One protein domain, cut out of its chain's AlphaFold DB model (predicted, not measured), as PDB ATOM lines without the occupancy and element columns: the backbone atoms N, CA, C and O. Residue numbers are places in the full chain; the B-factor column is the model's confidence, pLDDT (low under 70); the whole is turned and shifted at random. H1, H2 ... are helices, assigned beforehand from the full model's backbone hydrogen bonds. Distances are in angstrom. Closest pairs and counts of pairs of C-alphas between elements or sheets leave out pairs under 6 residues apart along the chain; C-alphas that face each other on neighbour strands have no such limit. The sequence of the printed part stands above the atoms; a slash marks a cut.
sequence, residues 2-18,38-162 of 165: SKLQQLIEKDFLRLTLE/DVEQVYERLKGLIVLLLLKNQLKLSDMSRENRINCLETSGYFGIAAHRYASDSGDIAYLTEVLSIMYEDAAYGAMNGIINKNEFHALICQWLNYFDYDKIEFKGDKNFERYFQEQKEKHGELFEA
ATOM      1  N   SER A   2     -14.742   8.638 -51.031       89.62
ATOM      2  CA  SER A   2     -14.865   8.338 -49.597       89.62
ATOM      3  C   SER A   2     -14.275   6.954 -49.275       89.62
ATOM      4  O   SER A   2     -14.194   6.099 -50.160       89.62
ATOM      5  N   LYS A   3     -13.876   6.720 -48.012       92.44
ATOM      6  CA  LYS A   3     -13.414   5.399 -47.526       92.44
ATOM      7  C   LYS A   3     -14.462   4.317 -47.819       92.44
ATOM      8  O   LYS A   3     -14.119   3.254 -48.323       92.44
ATOM      9  N   LEU A   4     -15.739   4.634 -47.591       93.62
ATOM     10  CA  LEU A   4     -16.871   3.755 -47.888       93.62
ATOM     11  C   LEU A   4     -16.921   3.352 -49.368       93.62
ATOM     12  O   LEU A   4     -16.988   2.168 -49.678       93.62
ATOM     13  N   GLN A   5     -16.815   4.323 -50.281       93.56
ATOM     14  CA  GLN A   5     -16.840   4.048 -51.717       93.56
ATOM     15  C   GLN A   5     -15.696   3.111 -52.133       93.56
ATOM     16  O   GLN A   5     -15.910   2.184 -52.905       93.56
ATOM     17  N   GLN A   6     -14.489   3.311 -51.596       94.69
ATOM     18  CA  GLN A   6     -13.340   2.446 -51.891       94.69
ATOM     19  C   GLN A   6     -13.553   1.003 -51.412       94.69
ATOM     20  O   GLN A   6     -13.181   0.067 -52.117       94.69
ATOM     21  N   LEU A   7     -14.157   0.819 -50.235       95.50
ATOM     22  CA  LEU A   7     -14.443  -0.505 -49.680       95.50
ATOM     23  C   LEU A   7     -15.518  -1.243 -50.477       95.50
ATOM     24  O   LEU A   7     -15.322  -2.405 -50.820       95.50
ATOM     25  N   ILE A   8     -16.602  -0.558 -50.842       95.00
ATOM     26  CA  ILE A   8     -17.657  -1.127 -51.690       95.00
ATOM     27  C   ILE A   8     -17.085  -1.548 -53.050       95.00
ATOM     28  O   ILE A   8     -17.384  -2.633 -53.543       95.00
ATOM     29  N   GLU A   9     -16.232  -0.718 -53.655       93.94
ATOM     30  CA  GLU A   9     -15.589  -1.051 -54.930       93.94
ATOM     31  C   GLU A   9     -14.637  -2.248 -54.811       93.94
ATOM     32  O   GLU A   9     -14.642  -3.123 -55.677       93.94
ATOM     33  N   LYS A  10     -13.856  -2.324 -53.728       93.75
ATOM     34  CA  LYS A  10     -13.002  -3.480 -53.418       93.75
ATOM     35  C   LYS A  10     -13.829  -4.759 -53.273       93.75
ATOM     36  O   LYS A  10     -13.451  -5.784 -53.836       93.75
ATOM     37  N   ASP A  11     -14.952  -4.700 -52.562       92.56
ATOM     38  CA  ASP A  11     -15.843  -5.846 -52.374       92.56
ATOM     39  C   ASP A  11     -16.510  -6.277 -53.685       92.56
ATOM     40  O   ASP A  11     -16.538  -7.470 -53.984       92.56
ATOM     41  N   PHE A  12     -16.959  -5.329 -54.514       92.88
ATOM     42  CA  PHE A  12     -17.488  -5.623 -55.849       92.88
ATOM     43  C   PHE A  12     -16.447  -6.334 -56.728       92.88
ATOM     44  O   PHE A  12     -16.739  -7.353 -57.357       92.88
ATOM     45  N   LEU A  13     -15.206  -5.835 -56.746       93.00
ATOM     46  CA  LEU A  13     -14.111  -6.465 -57.488       93.00
ATOM     47  C   LEU A  13     -13.801  -7.867 -56.955       93.00
ATOM     48  O   LEU A  13     -13.639  -8.789 -57.745       93.00
ATOM     49  N   ARG A  14     -13.772  -8.059 -55.631       92.88
ATOM     50  CA  ARG A  14     -13.588  -9.388 -55.028       92.88
ATOM     51  C   ARG A  14     -14.669 -10.365 -55.505       92.88
ATOM     52  O   ARG A  14     -14.337 -11.423 -56.024       92.88
ATOM     53  N   LEU A  15     -15.943  -9.986 -55.384       91.12
ATOM     54  CA  LEU A  15     -17.092 -10.838 -55.723       91.12
ATOM     55  C   LEU A  15     -17.139 -11.220 -57.211       91.12
ATOM     56  O   LEU A  15     -17.512 -12.344 -57.552       91.12
ATOM     57  N   THR A  16     -16.747 -10.293 -58.087       87.56
ATOM     58  CA  THR A  16     -16.703 -10.512 -59.543       87.56
ATOM     59  C   THR A  16     -15.488 -11.338 -59.978       87.56
ATOM     60  O   THR A  16     -15.594 -12.152 -60.894       87.56
ATOM     61  N   LEU A  17     -14.336 -11.189 -59.312       82.94
ATOM     62  CA  LEU A  17     -13.123 -11.968 -59.596       82.94
ATOM     63  C   LEU A  17     -13.213 -13.414 -59.091       82.94
ATOM     64  O   LEU A  17     -12.732 -14.326 -59.762       82.94
ATOM     65  N   GLU A  18     -13.852 -13.638 -57.939       68.06
ATOM     66  CA  GLU A  18     -14.067 -14.975 -57.363       68.06
ATOM     67  C   GLU A  18     -14.987 -15.857 -58.226       68.06
ATOM     68  O   GLU A  18     -14.910 -17.081 -58.154       68.06
ATOM     69  N   ASP A  38     -45.808  -3.691 -74.438       67.50
ATOM     70  CA  ASP A  38     -46.839  -4.502 -73.784       67.50
ATOM     71  C   ASP A  38     -46.220  -5.420 -72.720       67.50
ATOM     72  O   ASP A  38     -46.781  -5.575 -71.634       67.50
ATOM     73  N   VAL A  39     -45.026  -5.964 -72.988       69.94
ATOM     74  CA  VAL A  39     -44.265  -6.774 -72.025       69.94
ATOM     75  C   VAL A  39     -43.793  -5.921 -70.846       69.94
ATOM     76  O   VAL A  39     -43.978  -6.321 -69.696       69.94
ATOM     77  N   GLU A  40     -43.274  -4.721 -71.107       72.19
ATOM     78  CA  GLU A  40     -42.853  -3.768 -70.075       72.19
ATOM     79  C   GLU A  40     -44.032  -3.338 -69.185       72.19
ATOM     80  O   GLU A  40     -43.931  -3.357 -67.958       72.19
ATOM     81  N   GLN A  41     -45.204  -3.056 -69.767       78.44
ATOM     82  CA  GLN A  41     -46.404  -2.729 -68.988       78.44
ATOM     83  C   GLN A  41     -46.911  -3.890 -68.129       78.44
ATOM     84  O   GLN A  41     -47.341  -3.673 -66.991       78.44
ATOM     85  N   VAL A  42     -46.921  -5.115 -68.660       80.69
ATOM     86  CA  VAL A  42     -47.311  -6.304 -67.887       80.69
ATOM     87  C   VAL A  42     -46.342  -6.514 -66.730       80.69
ATOM     88  O   VAL A  42     -46.779  -6.788 -65.609       80.69
ATOM     89  N   TYR A  43     -45.049  -6.326 -66.980       78.38
ATOM     90  CA  TYR A  43     -44.020  -6.448 -65.965       78.38
ATOM     91  C   TYR A  43     -44.174  -5.394 -64.859       78.38
ATOM     92  O   TYR A  43     -44.214  -5.753 -63.684       78.38
ATOM     93  N   GLU A  44     -44.353  -4.115 -65.196       81.56
ATOM     94  CA  GLU A  44     -44.547  -3.053 -64.196       81.56
ATOM     95  C   GLU A  44     -45.805  -3.280 -63.344       81.56
ATOM     96  O   GLU A  44     -45.806  -3.054 -62.131       81.56
ATOM     97  N   ARG A  45     -46.878  -3.823 -63.937       85.50
ATOM     98  CA  ARG A  45     -48.066  -4.242 -63.176       85.50
ATOM     99  C   ARG A  45     -47.765  -5.398 -62.230       85.50
ATOM    100  O   ARG A  45     -48.235  -5.381 -61.093       85.50
ATOM    101  N   LEU A  46     -46.998  -6.392 -62.678       86.75
ATOM    102  CA  LEU A  46     -46.588  -7.518 -61.842       86.75
ATOM    103  C   LEU A  46     -45.692  -7.051 -60.690       86.75
ATOM    104  O   LEU A  46     -45.937  -7.424 -59.545       86.75
ATOM    105  N   LYS A  47     -44.721  -6.177 -60.962       86.62
ATOM    106  CA  LYS A  47     -43.874  -5.533 -59.952       86.62
ATOM    107  C   LYS A  47     -44.715  -4.782 -58.922       86.62
ATOM    108  O   LYS A  47     -44.542  -4.993 -57.724       86.62
ATOM    109  N   GLY A  48     -45.677  -3.975 -59.372       89.25
ATOM    110  CA  GLY A  48     -46.616  -3.276 -58.493       89.25
ATOM    111  C   GLY A  48     -47.451  -4.226 -57.626       89.25
ATOM    112  O   GLY A  48     -47.641  -3.971 -56.436       89.25
ATOM    113  N   LEU A  49     -47.907  -5.350 -58.190       91.88
ATOM    114  CA  LEU A  49     -48.621  -6.386 -57.443       91.88
ATOM    115  C   LEU A  49     -47.720  -7.053 -56.394       91.88
ATOM    116  O   LEU A  49     -48.139  -7.180 -55.248       91.88
ATOM    117  N   ILE A  50     -46.493  -7.435 -56.751       91.75
ATOM    118  CA  ILE A  50     -45.528  -8.046 -55.823       91.75
ATOM    119  C   ILE A  50     -45.235  -7.096 -54.659       91.75
ATOM    120  O   ILE A  50     -45.339  -7.501 -53.503       91.75
ATOM    121  N   VAL A  51     -44.961  -5.819 -54.941       92.25
ATOM    122  CA  VAL A  51     -44.756  -4.790 -53.908       92.25
ATOM    123  C   VAL A  51     -45.967  -4.689 -52.979       92.25
ATOM    124  O   VAL A  51     -45.806  -4.651 -51.760       92.25
ATOM    125  N   LEU A  52     -47.187  -4.691 -53.526       94.69
ATOM    126  CA  LEU A  52     -48.409  -4.654 -52.722       94.69
ATOM    127  C   LEU A  52     -48.554  -5.893 -51.824       94.69
ATOM    128  O   LEU A  52     -49.002  -5.764 -50.684       94.69
ATOM    129  N   LEU A  53     -48.205  -7.077 -52.330       95.06
ATOM    130  CA  LEU A  53     -48.261  -8.327 -51.568       95.06
ATOM    131  C   LEU A  53     -47.216  -8.350 -50.444       95.06
ATOM    132  O   LEU A  53     -47.558  -8.745 -49.330       95.06
ATOM    133  N   LEU A  54     -45.998  -7.861 -50.701       95.25
ATOM    134  CA  LEU A  54     -44.934  -7.714 -49.698       95.25
ATOM    135  C   LEU A  54     -45.342  -6.741 -48.583       95.25
ATOM    136  O   LEU A  54     -45.265  -7.083 -47.408       95.25
ATOM    137  N   LEU A  55     -45.882  -5.568 -48.940       95.56
ATOM    138  CA  LEU A  55     -46.371  -4.572 -47.973       95.56
ATOM    139  C   LEU A  55     -47.515  -5.088 -47.089       95.56
ATOM    140  O   LEU A  55     -47.752  -4.556 -46.009       95.56
ATOM    141  N   LYS A  56     -48.258  -6.094 -47.559       94.75
ATOM    142  CA  LYS A  56     -49.351  -6.735 -46.815       94.75
ATOM    143  C   LYS A  56     -48.930  -8.037 -46.134       94.75
ATOM    144  O   LYS A  56     -49.794  -8.692 -45.554       94.75
ATOM    145  N   ASN A  57     -47.659  -8.432 -46.252       93.75
ATOM    146  CA  ASN A  57     -47.134  -9.727 -45.808       93.75
ATOM    147  C   ASN A  57     -47.978 -10.917 -46.292       93.75
ATOM    148  O   ASN A  57     -48.196 -11.898 -45.585       93.75
ATOM    149  N   GLN A  58     -48.499 -10.798 -47.515       95.88
ATOM    150  CA  GLN A  58     -49.157 -11.881 -48.252       95.88
ATOM    151  C   GLN A  58     -48.163 -12.650 -49.132       95.88
ATOM    152  O   GLN A  58     -48.519 -13.660 -49.733       95.88
ATOM    153  N   LEU A  59     -46.933 -12.146 -49.210       94.31
ATOM    154  CA  LEU A  59     -45.768 -12.736 -49.846       94.31
ATOM    155  C   LEU A  59     -44.552 -12.313 -49.018       94.31
ATOM    156  O   LEU A  59     -44.470 -11.140 -48.650       94.31
ATOM    157  N   LYS A  60     -43.621 -13.225 -48.743       94.75
ATOM    158  CA  LYS A  60     -42.307 -12.907 -48.174       94.75
ATOM    159  C   LYS A  60     -41.230 -12.916 -49.253       94.75
ATOM    160  O   LYS A  60     -41.381 -13.527 -50.309       94.75
ATOM    161  N   LEU A  61     -40.091 -12.278 -48.978       92.62
ATOM    162  CA  LEU A  61     -38.934 -12.336 -49.880       92.62
ATOM    163  C   LEU A  61     -38.415 -13.771 -50.044       92.62
ATOM    164  O   LEU A  61     -38.042 -14.169 -51.147       92.62
ATOM    165  N   SER A  62     -38.430 -14.560 -48.970       92.44
ATOM    166  CA  SER A  62     -38.031 -15.970 -48.978       92.44
ATOM    167  C   SER A  62     -38.946 -16.874 -49.808       92.44
ATOM    168  O   SER A  62     -38.492 -17.926 -50.252       92.44
ATOM    169  N   ASP A  63     -40.183 -16.455 -50.088       92.81
ATOM    170  CA  ASP A  63     -41.107 -17.194 -50.959       92.81
ATOM    171  C   ASP A  63     -40.755 -17.040 -52.450       92.81
ATOM    172  O   ASP A  63     -41.216 -17.811 -53.295       92.81
ATOM    173  N   MET A  64     -39.946 -16.036 -52.797       90.38
ATOM    174  CA  MET A  64     -39.501 -15.783 -54.166       90.38
ATOM    175  C   MET A  64     -38.147 -16.440 -54.427       90.38
ATOM    176  O   MET A  64     -37.279 -16.480 -53.554       90.38
ATOM    177  N   SER A  65     -37.917 -16.909 -55.657       87.44
ATOM    178  CA  SER A  65     -36.572 -17.329 -56.055       87.44
ATOM    179  C   SER A  65     -35.625 -16.129 -56.075       87.44
ATOM    180  O   SER A  65     -36.036 -14.995 -56.339       87.44
ATOM    181  N   ARG A  66     -34.341 -16.376 -55.810       85.44
ATOM    182  CA  ARG A  66     -33.314 -15.327 -55.785       85.44
ATOM    183  C   ARG A  66     -33.214 -14.597 -57.131       85.44
ATOM    184  O   ARG A  66     -33.071 -13.380 -57.161       85.44
ATOM    185  N   GLU A  67     -33.378 -15.316 -58.239       80.19
ATOM    186  CA  GLU A  67     -33.391 -14.760 -59.598       80.19
ATOM    187  C   GLU A  67     -34.548 -13.777 -59.806       80.19
ATOM    188  O   GLU A  67     -34.372 -12.740 -60.441       80.19
ATOM    189  N   ASN A  68     -35.723 -14.069 -59.239       81.00
ATOM    190  CA  ASN A  68     -36.884 -13.190 -59.345       81.00
ATOM    191  C   ASN A  68     -36.734 -11.933 -58.486       81.00
ATOM    192  O   ASN A  68     -37.296 -10.898 -58.847       81.00
ATOM    193  N   ARG A  69     -35.968 -12.009 -57.390       85.69
ATOM    194  CA  ARG A  69     -35.679 -10.858 -56.530       85.69
ATOM    195  C   ARG A  69     -34.665  -9.890 -57.126       85.69
ATOM    196  O   ARG A  69     -34.812  -8.711 -56.885       85.69
ATOM    197  N   ILE A  70     -33.699 -10.355 -57.923       76.31
ATOM    198  CA  ILE A  70     -32.584  -9.529 -58.448       76.31
ATOM    199  C   ILE A  70     -32.710  -9.313 -59.962       76.31
ATOM    200  O   ILE A  70     -31.729  -9.109 -60.670       76.31
ATOM    201  N   ASN A  71     -33.910  -9.425 -60.525       66.38
ATOM    202  CA  ASN A  71     -34.058  -9.311 -61.972       66.38
ATOM    203  C   ASN A  71     -33.678  -7.893 -62.475       66.38
ATOM    204  O   ASN A  71     -33.697  -6.920 -61.721       66.38
ATOM    205  N   CYS A  72     -33.351  -7.766 -63.765       51.00
ATOM    206  CA  CYS A  72     -32.835  -6.532 -64.379       51.00
ATOM    207  C   CYS A  72     -33.758  -5.298 -64.282       51.00
ATOM    208  O   CYS A  72     -33.313  -4.187 -64.548       51.00
ATOM    209  N   LEU A  73     -35.021  -5.474 -63.892       50.69
ATOM    210  CA  LEU A  73     -36.015  -4.408 -63.720       50.69
ATOM    211  C   LEU A  73     -36.300  -4.106 -62.229       50.69
ATOM    212  O   LEU A  73     -37.038  -3.170 -61.896       50.69
ATOM    213  N   GLU A  74     -35.707  -4.883 -61.316       62.00
ATOM    214  CA  GLU A  74     -35.778  -4.727 -59.858       62.00
ATOM    215  C   GLU A  74     -34.543  -4.032 -59.274       62.00
ATOM    216  O   GLU A  74     -34.603  -3.648 -58.123       62.00
ATOM    217  N   THR A  75     -33.480  -3.755 -60.040       58.19
ATOM    218  CA  THR A  75     -32.127  -3.381 -59.541       58.19
ATOM    219  C   THR A  75     -32.019  -2.197 -58.556       58.19
ATOM    220  O   THR A  75     -30.944  -1.924 -58.026       58.19
ATOM    221  N   SER A  76     -33.121  -1.503 -58.268       66.62
ATOM    222  CA  SER A  76     -33.273  -0.497 -57.209       66.62
ATOM    223  C   SER A  76     -33.653  -1.053 -55.819       66.62
ATOM    224  O   SER A  76     -33.811  -0.255 -54.896       66.62
ATOM    225  N   GLY A  77     -33.855  -2.367 -55.649       77.62
ATOM    226  CA  GLY A  77     -34.147  -2.992 -54.347       77.62
ATOM    227  C   GLY A  77     -35.563  -2.733 -53.806       77.62
ATOM    228  O   GLY A  77     -35.788  -2.770 -52.593       77.62
ATOM    229  N   TYR A  78     -36.530  -2.447 -54.682       85.44
ATOM    230  CA  TYR A  78     -37.927  -2.154 -54.336       85.44
ATOM    231  C   TYR A  78     -38.608  -3.229 -53.479       85.44
ATOM    232  O   TYR A  78     -39.389  -2.895 -52.585       85.44
ATOM    233  N   PHE A  79     -38.340  -4.507 -53.736       91.06
ATOM    234  CA  PHE A  79     -38.912  -5.608 -52.966       91.06
ATOM    235  C   PHE A  79     -38.335  -5.638 -51.550       91.06
ATOM    236  O   PHE A  79     -39.094  -5.790 -50.590       91.06
ATOM    237  N   GLY A  80     -37.026  -5.402 -51.412       91.88
ATOM    238  CA  GLY A  80     -36.358  -5.231 -50.120       91.88
ATOM    239  C   GLY A  80     -36.979  -4.103 -49.300       91.88
ATOM    240  O   GLY A  80     -37.356  -4.316 -48.151       91.88
ATOM    241  N   ILE A  81     -37.194  -2.937 -49.920       93.31
ATOM    242  CA  ILE A  81     -37.847  -1.774 -49.290       93.31
ATOM    243  C   ILE A  81     -39.257  -2.120 -48.799       93.31
ATOM    244  O   ILE A  81     -39.626  -1.794 -47.672       93.31
ATOM    245  N   ALA A  82     -40.068  -2.747 -49.655       94.38
ATOM    246  CA  ALA A  82     -41.456  -3.079 -49.343       94.38
ATOM    247  C   ALA A  82     -41.556  -4.063 -48.169       94.38
ATOM    248  O   ALA A  82     -42.355  -3.861 -47.253       94.38
ATOM    249  N   ALA A  83     -40.719  -5.102 -48.186       95.75
ATOM    250  CA  ALA A  83     -40.648  -6.096 -47.126       95.75
ATOM    251  C   ALA A  83     -40.124  -5.504 -45.810       95.75
ATOM    252  O   ALA A  83     -40.706  -5.757 -44.756       95.75
ATOM    253  N   HIS A  84     -39.073  -4.677 -45.877       97.06
ATOM    254  CA  HIS A  84     -38.508  -3.984 -44.715       97.06
ATOM    255  C   HIS A  84     -39.563  -3.107 -44.054       97.06
ATOM    256  O   HIS A  84     -39.793  -3.226 -42.854       97.06
ATOM    257  N   ARG A  85     -40.283  -2.309 -44.850       95.81
ATOM    258  CA  ARG A  85     -41.335  -1.426 -44.345       95.81
ATOM    259  C   ARG A  85     -42.416  -2.187 -43.589       95.81
ATOM    260  O   ARG A  85     -42.773  -1.779 -42.493       95.81
ATOM    261  N   TYR A  86     -42.911  -3.297 -44.140       97.06
ATOM    262  CA  TYR A  86     -43.871  -4.130 -43.415       97.06
ATOM    263  C   TYR A  86     -43.277  -4.663 -42.102       97.06
ATOM    264  O   TYR A  86     -43.919  -4.575 -41.055       97.06
ATOM    265  N   ALA A  87     -42.069  -5.236 -42.149       97.00
ATOM    266  CA  ALA A  87     -41.440  -5.844 -40.978       97.00
ATOM    267  C   ALA A  87     -41.207  -4.811 -39.864       97.00
ATOM    268  O   ALA A  87     -41.492  -5.082 -38.700       97.00
ATOM    269  N   SER A  88     -40.769  -3.610 -40.247       96.00
ATOM    270  CA  SER A  88     -40.555  -2.483 -39.348       96.00
ATOM    271  C   SER A  88     -41.873  -1.984 -38.742       96.00
ATOM    272  O   SER A  88     -42.025  -2.007 -37.522       96.00
ATOM    273  N   ASP A  89     -42.875  -1.664 -39.574       96.19
ATOM    274  CA  ASP A  89     -44.185  -1.150 -39.133       96.19
ATOM    275  C   ASP A  89     -44.944  -2.154 -38.236       96.19
ATOM    276  O   ASP A  89     -45.732  -1.762 -37.371       96.19
ATOM    277  N   SER A  90     -44.732  -3.458 -38.441       95.62
ATOM    278  CA  SER A  90     -45.365  -4.526 -37.651       95.62
ATOM    279  C   SER A  90     -44.586  -4.930 -36.396       95.62
ATOM    280  O   SER A  90     -45.131  -5.651 -35.556       95.62
ATOM    281  N   GLY A  91     -43.332  -4.488 -36.250       94.62
ATOM    282  CA  GLY A  91     -42.434  -4.925 -35.179       94.62
ATOM    283  C   GLY A  91     -42.013  -6.397 -35.275       94.62
ATOM    284  O   GLY A  91     -41.603  -6.986 -34.272       94.62
ATOM    285  N   ASP A  92     -42.123  -7.022 -36.452       96.31
ATOM    286  CA  ASP A  92     -41.687  -8.404 -36.679       96.31
ATOM    287  C   ASP A  92     -40.164  -8.458 -36.850       96.31
ATOM    288  O   ASP A  92     -39.631  -8.441 -37.960       96.31
ATOM    289  N   ILE A  93     -39.448  -8.528 -35.725       97.12
ATOM    290  CA  ILE A  93     -37.977  -8.551 -35.698       97.12
ATOM    291  C   ILE A  93     -37.403  -9.766 -36.432       97.12
ATOM    292  O   ILE A  93     -36.360  -9.671 -37.083       97.12
ATOM    293  N   ALA A  94     -38.071 -10.920 -36.351       96.56
ATOM    294  CA  ALA A  94     -37.606 -12.118 -37.040       96.56
ATOM    295  C   ALA A  94     -37.613 -11.884 -38.552       96.56
ATOM    296  O   ALA A  94     -36.600 -12.106 -39.217       96.56
ATOM    297  N   TYR A  95     -38.716 -11.353 -39.077       97.12
ATOM    298  CA  TYR A  95     -38.811 -11.047 -40.495       97.12
ATOM    299  C   TYR A  95     -37.931  -9.857 -40.908       97.12
ATOM    300  O   TYR A  95     -37.331  -9.887 -41.977       97.12
ATOM    301  N   LEU A  96     -37.763  -8.847 -40.051       97.94
ATOM    302  CA  LEU A  96     -36.873  -7.711 -40.312       97.94
ATOM    303  C   LEU A  96     -35.426  -8.168 -40.554       97.94
ATOM    304  O   LEU A  96     -34.809  -7.805 -41.553       97.94
ATOM    305  N   THR A  97     -34.895  -9.007 -39.660       97.81
ATOM    306  CA  THR A  97     -33.521  -9.530 -39.779       97.81
ATOM    307  C   THR A  97     -33.351 -10.476 -40.973       97.81
ATOM    308  O   THR A  97     -32.292 -10.493 -41.608       97.81
ATOM    309  N   GLU A  98     -34.403 -11.212 -41.343       97.31
ATOM    310  CA  GLU A  98     -34.449 -11.994 -42.584       97.31
ATOM    311  C   GLU A  98     -34.335 -11.078 -43.812       97.31
ATOM    312  O   GLU A  98     -33.479 -11.303 -44.669       97.31
ATOM    313  N   VAL A  99     -35.137 -10.009 -43.876       96.81
ATOM    314  CA  VAL A  99     -35.125  -9.045 -44.987       96.81
ATOM    315  C   VAL A  99     -33.755  -8.387 -45.136       96.81
ATOM    316  O   VAL A  99     -33.210  -8.377 -46.238       96.81
ATOM    317  N   LEU A 100     -33.165  -7.893 -44.043       97.50
ATOM    318  CA  LEU A 100     -31.832  -7.278 -44.067       97.50
ATOM    319  C   LEU A 100     -30.756  -8.255 -44.559       97.50
ATOM    320  O   LEU A 100     -29.845  -7.854 -45.284       97.50
ATOM    321  N   SER A 101     -30.872  -9.538 -44.214       96.88
ATOM    322  CA  SER A 101     -29.947 -10.570 -44.697       96.88
ATOM    323  C   SER A 101     -30.104 -10.785 -46.202       96.88
ATOM    324  O   SER A 101     -29.113 -10.756 -46.935       96.88
ATOM    325  N   ILE A 102     -31.349 -10.915 -46.674       95.56
ATOM    326  CA  ILE A 102     -31.659 -11.094 -48.097       95.56
ATOM    327  C   ILE A 102     -31.156  -9.904 -48.918       95.56
ATOM    328  O   ILE A 102     -30.543 -10.127 -49.953       95.56
ATOM    329  N   MET A 103     -31.332  -8.663 -48.454       94.50
ATOM    330  CA  MET A 103     -30.875  -7.470 -49.182       94.50
ATOM    331  C   MET A 103     -29.374  -7.502 -49.509       94.50
ATOM    332  O   MET A 103     -28.981  -7.211 -50.640       94.50
ATOM    333  N   TYR A 104     -28.528  -7.877 -48.543       94.56
ATOM    334  CA  TYR A 104     -27.090  -7.999 -48.788       94.56
ATOM    335  C   TYR A 104     -26.756  -9.211 -49.662       94.56
ATOM    336  O   TYR A 104     -25.953  -9.106 -50.590       94.56
ATOM    337  N   GLU A 105     -27.357 -10.371 -49.375       93.88
ATOM    338  CA  GLU A 105     -27.129 -11.598 -50.146       93.88
ATOM    339  C   GLU A 105     -27.489 -11.428 -51.619       93.88
ATOM    340  O   GLU A 105     -26.767 -11.907 -52.495       93.88
ATOM    341  N   ASP A 106     -28.583 -10.728 -51.883       92.25
ATOM    342  CA  ASP A 106     -29.078 -10.463 -53.219       92.25
ATOM    343  C   ASP A 106     -28.151  -9.479 -53.957       92.25
ATOM    344  O   ASP A 106     -27.754  -9.743 -55.095       92.25
ATOM    345  N   ALA A 107     -27.674  -8.417 -53.296       92.00
ATOM    346  CA  ALA A 107     -26.652  -7.535 -53.867       92.00
ATOM    347  C   ALA A 107     -25.352  -8.297 -54.196       92.00
ATOM    348  O   ALA A 107     -24.794  -8.156 -55.288       92.00
ATOM    349  N   ALA A 108     -24.881  -9.147 -53.277       92.56
ATOM    350  CA  ALA A 108     -23.676  -9.944 -53.479       92.56
ATOM    351  C   ALA A 108     -23.840 -10.944 -54.634       92.56
ATOM    352  O   ALA A 108     -22.982 -11.015 -55.514       92.56
ATOM    353  N   TYR A 109     -24.959 -11.670 -54.679       90.62
ATOM    354  CA  TYR A 109     -25.265 -12.607 -55.757       90.62
ATOM    355  C   TYR A 109     -25.363 -11.906 -57.113       90.62
ATOM    356  O   TYR A 109     -24.821 -12.410 -58.103       90.62
ATOM    357  N   GLY A 110     -26.024 -10.746 -57.158       88.62
ATOM    358  CA  GLY A 110     -26.140  -9.941 -58.365       88.62
ATOM    359  C   GLY A 110     -24.771  -9.544 -58.911       88.62
ATOM    360  O   GLY A 110     -24.521  -9.698 -60.107       88.62
ATOM    361  N   ALA A 111     -23.865  -9.097 -58.033       90.12
ATOM    362  CA  ALA A 111     -22.496  -8.758 -58.410       90.12
ATOM    363  C   ALA A 111     -21.721  -9.991 -58.905       90.12
ATOM    364  O   ALA A 111     -21.149  -9.959 -59.992       90.12
ATOM    365  N   MET A 112     -21.755 -11.103 -58.160       90.31
ATOM    366  CA  MET A 112     -21.064 -12.357 -58.510       90.31
ATOM    367  C   MET A 112     -21.472 -12.914 -59.880       90.31
ATOM    368  O   MET A 112     -20.663 -13.549 -60.549       90.31
ATOM    369  N   ASN A 113     -22.721 -12.702 -60.297       86.88
ATOM    370  CA  ASN A 113     -23.265 -13.252 -61.542       86.88
ATOM    371  C   ASN A 113     -23.330 -12.233 -62.690       86.88
ATOM    372  O   ASN A 113     -23.872 -12.557 -63.747       86.88
ATOM    373  N   GLY A 114     -22.811 -11.015 -62.492       85.88
ATOM    374  CA  GLY A 114     -22.862  -9.946 -63.492       85.88
ATOM    375  C   GLY A 114     -24.280  -9.465 -63.822       85.88
ATOM    376  O   GLY A 114     -24.506  -8.961 -64.916       85.88
ATOM    377  N   ILE A 115     -25.233  -9.653 -62.903       86.12
ATOM    378  CA  ILE A 115     -26.631  -9.216 -63.060       86.12
ATOM    379  C   ILE A 115     -26.750  -7.715 -62.794       86.12
ATOM    380  O   ILE A 115     -27.496  -7.028 -63.484       86.12
ATOM    381  N   ILE A 116     -25.992  -7.219 -61.813       86.94
ATOM    382  CA  ILE A 116     -25.923  -5.798 -61.475       86.94
ATOM    383  C   ILE A 116     -24.506  -5.271 -61.684       86.94
ATOM    384  O   ILE A 116     -23.510  -5.980 -61.501       86.94
ATOM    385  N   ASN A 117     -24.410  -4.001 -62.049       88.56
ATOM    386  CA  ASN A 117     -23.141  -3.311 -62.222       88.56
ATOM    387  C   ASN A 117     -22.642  -2.682 -60.906       88.56
ATOM    388  O   ASN A 117     -23.316  -2.674 -59.876       88.56
ATOM    389  N   LYS A 118     -21.435  -2.106 -60.952       91.06
ATOM    390  CA  LYS A 118     -20.774  -1.481 -59.796       91.06
ATOM    391  C   LYS A 118     -21.626  -0.400 -59.117       91.06
ATOM    392  O   LYS A 118     -21.617  -0.291 -57.893       91.06
ATOM    393  N   ASN A 119     -22.327   0.422 -59.899       90.38
ATOM    394  CA  ASN A 119     -23.111   1.539 -59.371       90.38
ATOM    395  C   ASN A 119     -24.380   1.042 -58.673       90.38
ATOM    396  O   ASN A 119     -24.736   1.561 -57.618       90.38
ATOM    397  N   GLU A 120     -25.023   0.017 -59.230       90.19
ATOM    398  CA  GLU A 120     -26.185  -0.643 -58.625       90.19
ATOM    399  C   GLU A 120     -25.798  -1.345 -57.322       90.19
ATOM    400  O   GLU A 120     -26.427  -1.113 -56.293       90.19
ATOM    401  N   PHE A 121     -24.695  -2.102 -57.322       92.44
ATOM    402  CA  PHE A 121     -24.163  -2.707 -56.099       92.44
ATOM    403  C   PHE A 121     -23.889  -1.649 -55.023       92.44
ATOM    404  O   PHE A 121     -24.306  -1.801 -53.879       92.44
ATOM    405  N   HIS A 122     -23.258  -0.531 -55.391       93.12
ATOM    406  CA  HIS A 122     -23.025   0.568 -54.458       93.12
ATOM    407  C   HIS A 122     -24.324   1.148 -53.887       93.12
ATOM    408  O   HIS A 122     -24.403   1.397 -52.684       93.12
ATOM    409  N   ALA A 123     -25.342   1.368 -54.721       91.81
ATOM    410  CA  ALA A 123     -26.633   1.871 -54.265       91.81
ATOM    411  C   ALA A 123     -27.299   0.912 -53.261       91.81
ATOM    412  O   ALA A 123     -27.726   1.361 -52.197       91.81
ATOM    413  N   LEU A 124     -27.306  -0.391 -53.554       92.56
ATOM    414  CA  LEU A 124     -27.898  -1.418 -52.691       92.56
ATOM    415  C   LEU A 124     -27.165  -1.549 -51.349       92.56
ATOM    416  O   LEU A 124     -27.812  -1.596 -50.304       92.56
ATOM    417  N   ILE A 125     -25.827  -1.533 -51.342       95.31
ATOM    418  CA  ILE A 125     -25.051  -1.592 -50.092       95.31
ATOM    419  C   ILE A 125     -25.270  -0.335 -49.243       95.31
ATOM    420  O   ILE A 125     -25.470  -0.439 -48.033       95.31
ATOM    421  N   CYS A 126     -25.292   0.855 -49.849       94.50
ATOM    422  CA  CYS A 126     -25.611   2.082 -49.117       94.50
ATOM    423  C   CYS A 126     -27.030   2.056 -48.545       94.50
ATOM    424  O   CYS A 126     -27.247   2.488 -47.416       94.50
ATOM    425  N   GLN A 127     -28.007   1.555 -49.297       93.94
ATOM    426  CA  GLN A 127     -29.378   1.415 -48.820       93.94
ATOM    427  C   GLN A 127     -29.472   0.453 -47.632       93.94
ATOM    428  O   GLN A 127     -30.095   0.774 -46.624       93.94
ATOM    429  N   TRP A 128     -28.811  -0.695 -47.728       96.12
ATOM    430  CA  TRP A 128     -28.727  -1.676 -46.655       96.12
ATOM    431  C   TRP A 128     -28.116  -1.091 -45.370       96.12
ATOM    432  O   TRP A 128     -28.681  -1.249 -44.291       96.12
ATOM    433  N   LEU A 129     -27.022  -0.327 -45.483       97.19
ATOM    434  CA  LEU A 129     -26.403   0.364 -44.344       97.19
ATOM    435  C   LEU A 129     -27.307   1.456 -43.746       97.19
ATOM    436  O   LEU A 129     -27.367   1.589 -42.527       97.19
ATOM    437  N   ASN A 130     -28.052   2.196 -44.577       96.00
ATOM    438  CA  ASN A 130     -29.038   3.169 -44.092       96.00
ATOM    439  C   ASN A 130     -30.133   2.501 -43.246       96.00
ATOM    440  O   ASN A 130     -30.544   3.064 -42.234       96.00
ATOM    441  N   TYR A 131     -30.590   1.304 -43.631       96.88
ATOM    442  CA  TYR A 131     -31.564   0.569 -42.823       96.88
ATOM    443  C   TYR A 131     -30.985   0.123 -41.485       96.88
ATOM    444  O   TYR A 131     -31.647   0.287 -40.469       96.88
ATOM    445  N   PHE A 132     -29.727  -0.325 -41.442       97.50
ATOM    446  CA  PHE A 132     -29.069  -0.612 -40.166       97.50
ATOM    447  C   PHE A 132     -28.969   0.603 -39.242       97.50
ATOM    448  O   PHE A 132     -29.139   0.451 -38.034       97.50
ATOM    449  N   ASP A 133     -28.696   1.791 -39.783       96.81
ATOM    450  CA  ASP A 133     -28.650   3.024 -38.992       96.81
ATOM    451  C   ASP A 133     -30.024   3.388 -38.421       96.81
ATOM    452  O   ASP A 133     -30.156   3.653 -37.224       96.81
ATOM    453  N   TYR A 134     -31.061   3.306 -39.257       95.94
ATOM    454  CA  TYR A 134     -32.443   3.527 -38.839       95.94
ATOM    455  C   TYR A 134     -32.894   2.508 -37.779       95.94
ATOM    456  O   TYR A 134     -33.310   2.882 -36.680       95.94
ATOM    457  N   ASP A 135     -32.747   1.216 -38.070       96.62
ATOM    458  CA  ASP A 135     -33.248   0.121 -37.238       96.62
ATOM    459  C   ASP A 135     -32.513   0.037 -35.889       96.62
ATOM    460  O   ASP A 135     -33.104  -0.332 -34.874       96.62
ATOM    461  N   LYS A 136     -31.239   0.456 -35.827       95.44
ATOM    462  CA  LYS A 136     -30.479   0.594 -34.569       95.44
ATOM    463  C   LYS A 136     -31.111   1.594 -33.602       95.44
ATOM    464  O   LYS A 136     -30.964   1.439 -32.388       95.44
ATOM    465  N   ILE A 137     -31.775   2.625 -34.120       94.62
ATOM    466  CA  ILE A 137     -32.493   3.611 -33.311       94.62
ATOM    467  C   ILE A 137     -33.892   3.089 -32.984       94.62
ATOM    468  O   ILE A 137     -34.265   3.089 -31.810       94.62
ATOM    469  N   GLU A 138     -34.626   2.630 -33.999       95.75
ATOM    470  CA  GLU A 138     -36.017   2.171 -33.882       95.75
ATOM    471  C   GLU A 138     -36.157   0.994 -32.904       95.75
ATOM    472  O   GLU A 138     -36.996   1.017 -32.006       95.75
ATOM    473  N   PHE A 139     -35.278  -0.007 -33.008       94.94
ATOM    474  CA  PHE A 139     -35.361  -1.260 -32.247       94.94
ATOM    475  C   PHE A 139     -34.366  -1.335 -31.088       94.94
ATOM    476  O   PHE A 139     -33.987  -2.418 -30.631       94.94
ATOM    477  N   LYS A 140     -33.932  -0.181 -30.575       94.88
ATOM    478  CA  LYS A 140     -33.022  -0.112 -29.430       94.88
ATOM    479  C   LYS A 140     -33.611  -0.836 -28.210       94.88
ATOM    480  O   LYS A 140     -34.698  -0.505 -27.742       94.88
ATOM    481  N   GLY A 141     -32.848  -1.765 -27.636       94.12
ATOM    482  CA  GLY A 141     -33.266  -2.598 -26.508       94.12
ATOM    483  C   GLY A 141     -33.912  -3.930 -26.902       94.12
ATOM    484  O   GLY A 141     -34.112  -4.772 -26.018       94.12
ATOM    485  N   ASP A 142     -34.204  -4.167 -28.188       97.44
ATOM    486  CA  ASP A 142     -34.599  -5.496 -28.654       97.44
ATOM    487  C   ASP A 142     -33.373  -6.413 -28.748       97.44
ATOM    488  O   ASP A 142     -32.465  -6.216 -29.554       97.44
ATOM    489  N   LYS A 143     -33.351  -7.462 -27.922       97.00
ATOM    490  CA  LYS A 143     -32.198  -8.368 -27.818       97.00
ATOM    491  C   LYS A 143     -31.928  -9.159 -29.096       97.00
ATOM    492  O   LYS A 143     -30.784  -9.550 -29.324       97.00
ATOM    493  N   ASN A 144     -32.960  -9.463 -29.885       96.69
ATOM    494  CA  ASN A 144     -32.793 -10.240 -31.108       96.69
ATOM    495  C   ASN A 144     -32.193  -9.367 -32.205       96.69
ATOM    496  O   ASN A 144     -31.230  -9.792 -32.844       96.69
ATOM    497  N   PHE A 145     -32.712  -8.147 -32.368       97.88
ATOM    498  CA  PHE A 145     -32.150  -7.188 -33.307       97.88
ATOM    499  C   PHE A 145     -30.734  -6.771 -32.902       97.88
ATOM    500  O   PHE A 145     -29.836  -6.808 -33.733       97.88
ATOM    501  N   GLU A 146     -30.487  -6.450 -31.627       97.69
ATOM    502  CA  GLU A 146     -29.149  -6.058 -31.163       97.69
ATOM    503  C   GLU A 146     -28.110  -7.159 -31.390       97.69
ATOM    504  O   GLU A 146     -27.006  -6.871 -31.853       97.69
ATOM    505  N   ARG A 147     -28.464  -8.424 -31.119       97.81
ATOM    506  CA  ARG A 147     -27.593  -9.564 -31.431       97.81
ATOM    507  C   ARG A 147     -27.296  -9.624 -32.929       97.81
ATOM    508  O   ARG A 147     -26.131  -9.681 -33.305       97.81
ATOM    509  N   TYR A 148     -28.332  -9.565 -33.763       98.19
ATOM    510  CA  TYR A 148     -28.180  -9.595 -35.218       98.19
ATOM    511  C   TYR A 148     -27.324  -8.429 -35.739       98.19
ATOM    512  O   TYR A 148     -26.425  -8.634 -36.552       98.19
ATOM    513  N   PHE A 149     -27.537  -7.213 -35.230       97.88
ATOM    514  CA  PHE A 149     -26.740  -6.035 -35.568       97.88
ATOM    515  C   PHE A 149     -25.252  -6.264 -35.278       97.88
ATOM    516  O   PHE A 149     -24.414  -5.960 -36.125       97.88
ATOM    517  N   GLN A 150     -24.910  -6.809 -34.102       97.38
ATOM    518  CA  GLN A 150     -23.513  -7.101 -33.768       97.38
ATOM    519  C   GLN A 150     -22.920  -8.178 -34.680       97.38
ATOM    520  O   GLN A 150     -21.812  -7.992 -35.172       97.38
ATOM    521  N   GLU A 151     -23.664  -9.244 -34.988       97.88
ATOM    522  CA  GLU A 151     -23.215 -10.286 -35.924       97.88
ATOM    523  C   GLU A 151     -22.897  -9.705 -37.315       97.88
ATOM    524  O   GLU A 151     -21.858 -10.015 -37.906       97.88
ATOM    525  N   GLN A 152     -23.750  -8.813 -37.834       97.56
ATOM    526  CA  GLN A 152     -23.493  -8.155 -39.120       97.56
ATOM    527  C   GLN A 152     -22.334  -7.163 -39.040       97.56
ATOM    528  O   GLN A 152     -21.519  -7.106 -39.963       97.56
ATOM    529  N   LYS A 153     -22.201  -6.431 -37.930       96.25
ATOM    530  CA  LYS A 153     -21.071  -5.527 -37.700       96.25
ATOM    531  C   LYS A 153     -19.743  -6.280 -37.616       96.25
ATOM    532  O   LYS A 153     -18.753  -5.809 -38.161       96.25
ATOM    533  N   GLU A 154     -19.705  -7.448 -36.985       96.69
ATOM    534  CA  GLU A 154     -18.513  -8.303 -36.946       96.69
ATOM    535  C   GLU A 154     -18.158  -8.827 -38.343       96.69
ATOM    536  O   GLU A 154     -16.996  -8.786 -38.752       96.69
ATOM    537  N   LYS A 155     -19.162  -9.260 -39.111       95.69
ATOM    538  CA  LYS A 155     -18.980  -9.792 -40.467       95.69
ATOM    539  C   LYS A 155     -18.568  -8.724 -41.490       95.69
ATOM    540  O   LYS A 155     -17.788  -9.016 -42.395       95.69
ATOM    541  N   HIS A 156     -19.073  -7.499 -41.351       95.38
ATOM    542  CA  HIS A 156     -18.924  -6.401 -42.315       95.38
ATOM    543  C   HIS A 156     -18.225  -5.168 -41.717       95.38
ATOM    544  O   HIS A 156     -18.471  -4.038 -42.145       95.38
ATOM    545  N   GLY A 157     -17.340  -5.375 -40.736       94.06
ATOM    546  CA  GLY A 157     -16.785  -4.315 -39.883       94.06
ATOM    547  C   GLY A 157     -16.203  -3.109 -40.619       94.06
ATOM    548  O   GLY A 157     -16.514  -1.981 -40.248       94.06
ATOM    549  N   GLU A 158     -15.435  -3.318 -41.695       94.62
ATOM    550  CA  GLU A 158     -14.861  -2.207 -42.477       94.62
ATOM    551  C   GLU A 158     -15.954  -1.314 -43.100       94.62
ATOM    552  O   GLU A 158     -15.810  -0.090 -43.117       94.62
ATOM    553  N   LEU A 159     -17.053  -1.910 -43.584       95.12
ATOM    554  CA  LEU A 159     -18.180  -1.183 -44.179       95.12
ATOM    555  C   LEU A 159     -18.962  -0.410 -43.116       95.12
ATOM    556  O   LEU A 159     -19.232   0.775 -43.308       95.12
ATOM    557  N   PHE A 160     -19.275  -1.057 -41.989       96.50
ATOM    558  CA  PHE A 160     -19.993  -0.427 -40.877       96.50
ATOM    559  C   PHE A 160     -19.198   0.753 -40.313       96.50
ATOM    560  O   PHE A 160     -19.732   1.853 -40.187       96.50
ATOM    561  N   GLU A 161     -17.897   0.575 -40.070       95.56
ATOM    562  CA  GLU A 161     -17.026   1.643 -39.572       95.56
ATOM    563  C   GLU A 161     -16.937   2.813 -40.562       95.56
ATOM    564  O   GLU A 161     -17.036   3.974 -40.166       95.56
ATOM    565  N   ALA A 162     -16.775   2.531 -41.860       95.06
ATOM    566  CA  ALA A 162     -16.685   3.572 -42.881       95.06
ATOM    567  C   ALA A 162     -18.004   4.332 -43.103       95.06
ATOM    568  O   ALA A 162     -17.964   5.461 -43.599       95.06
TER     569      ALA A 162
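Overview. This is residues 2 to 18 and 38 to 162 of the 165 residues of an uncharacterized protein of Streptococcus dysgalactiae subsp. equisimilis (UniProt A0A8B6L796). Four helices, H4, H5, H6 and H7, fold back and forth through tight turns into a slab, with H5 in the middle, H4 and H6 towards one side of the slab and H5 and H7 towards the other. H1 crosses one end of H5 and H6, H2 lies at the far edge, meeting H4 with its residues 50 to 55 alone, and short H8 turns from the end of H7 towards H1. The printed part has 142 residues with eight named helices, H1 to H8 in order along the chain, and no named strand: all helix. It is compact, with a radius of gyration of the C-alphas of 15.4 A and spans of 46 by 38 by 22 A.

Arrangement. H1, residues 3 to 18, touches the hub H5, residues 93 to 112, at a steep tilt of 65 degrees; the closest C-alphas, of Thr 16 and Met 112, are 4.8 A apart. Residues 5 to 12 of H1 touch H6, residues 118 to 138, at a steep tilt of 57 degrees, with the C-alphas of Ile 8 and His 122 closest at 6.3 A. H2, residues 38 to 55, touches H4, residues 78 to 90, at a shallow tilt of 20 degrees, the same way; C-alphas 55 and 86 are closest at 5.2 A. H3, residues 66 to 69, is close to H5 but not clearly touching, with C-alphas 66 and 106 closest at 6.9 A. H4 and H5 form a hairpin at a shallow tilt of 13 degrees, with C-alphas 87 and 96 closest at 5.0 A. H5 and H6 form another, at 15 degrees, with C-alphas 107 and 121 closest at 5.9 A. H5, H6 and H7, residues 143 to 155, are an up and down bundle, each running against the one before. H6 and H7, also a hairpin, only just touch, with 3 pairs of C-alphas within 8 A, the closest being 132 and 149 at 7.5 A. H8, residues 157 to 162, touches H1, with C-alphas 162 and 4 closest at 5.0 A. Every O i to N i+4 pair is within hydrogen-bond range in H1, H2, H4, H7 and H8, but 15 of 16 in H5 and 16 of 17 in H6; H3 is too short for such a pair.

Along the chain. H1 begins at C-alpha 3, (-13.414, 5.399, -47.526), and is 22.6 A long; H2 is 25.8 A, H5 28.7 A and H6 30.3 A. H8 ends at C-alpha 162, (-16.685, 3.572, -42.881).

Size, cuts and confidence. The C-alphas farthest apart, of Asp 38 and Gly 141, are 49.2 A apart. Residues 19 to 37 are not printed, and C-alphas 18 and 38 are 38.1 A apart across the cut. Of the links printed whole, none is long. The mean pLDDT of the printed part is 90.7; residues 18, 38 to 39 and 71 to 76 are under 70.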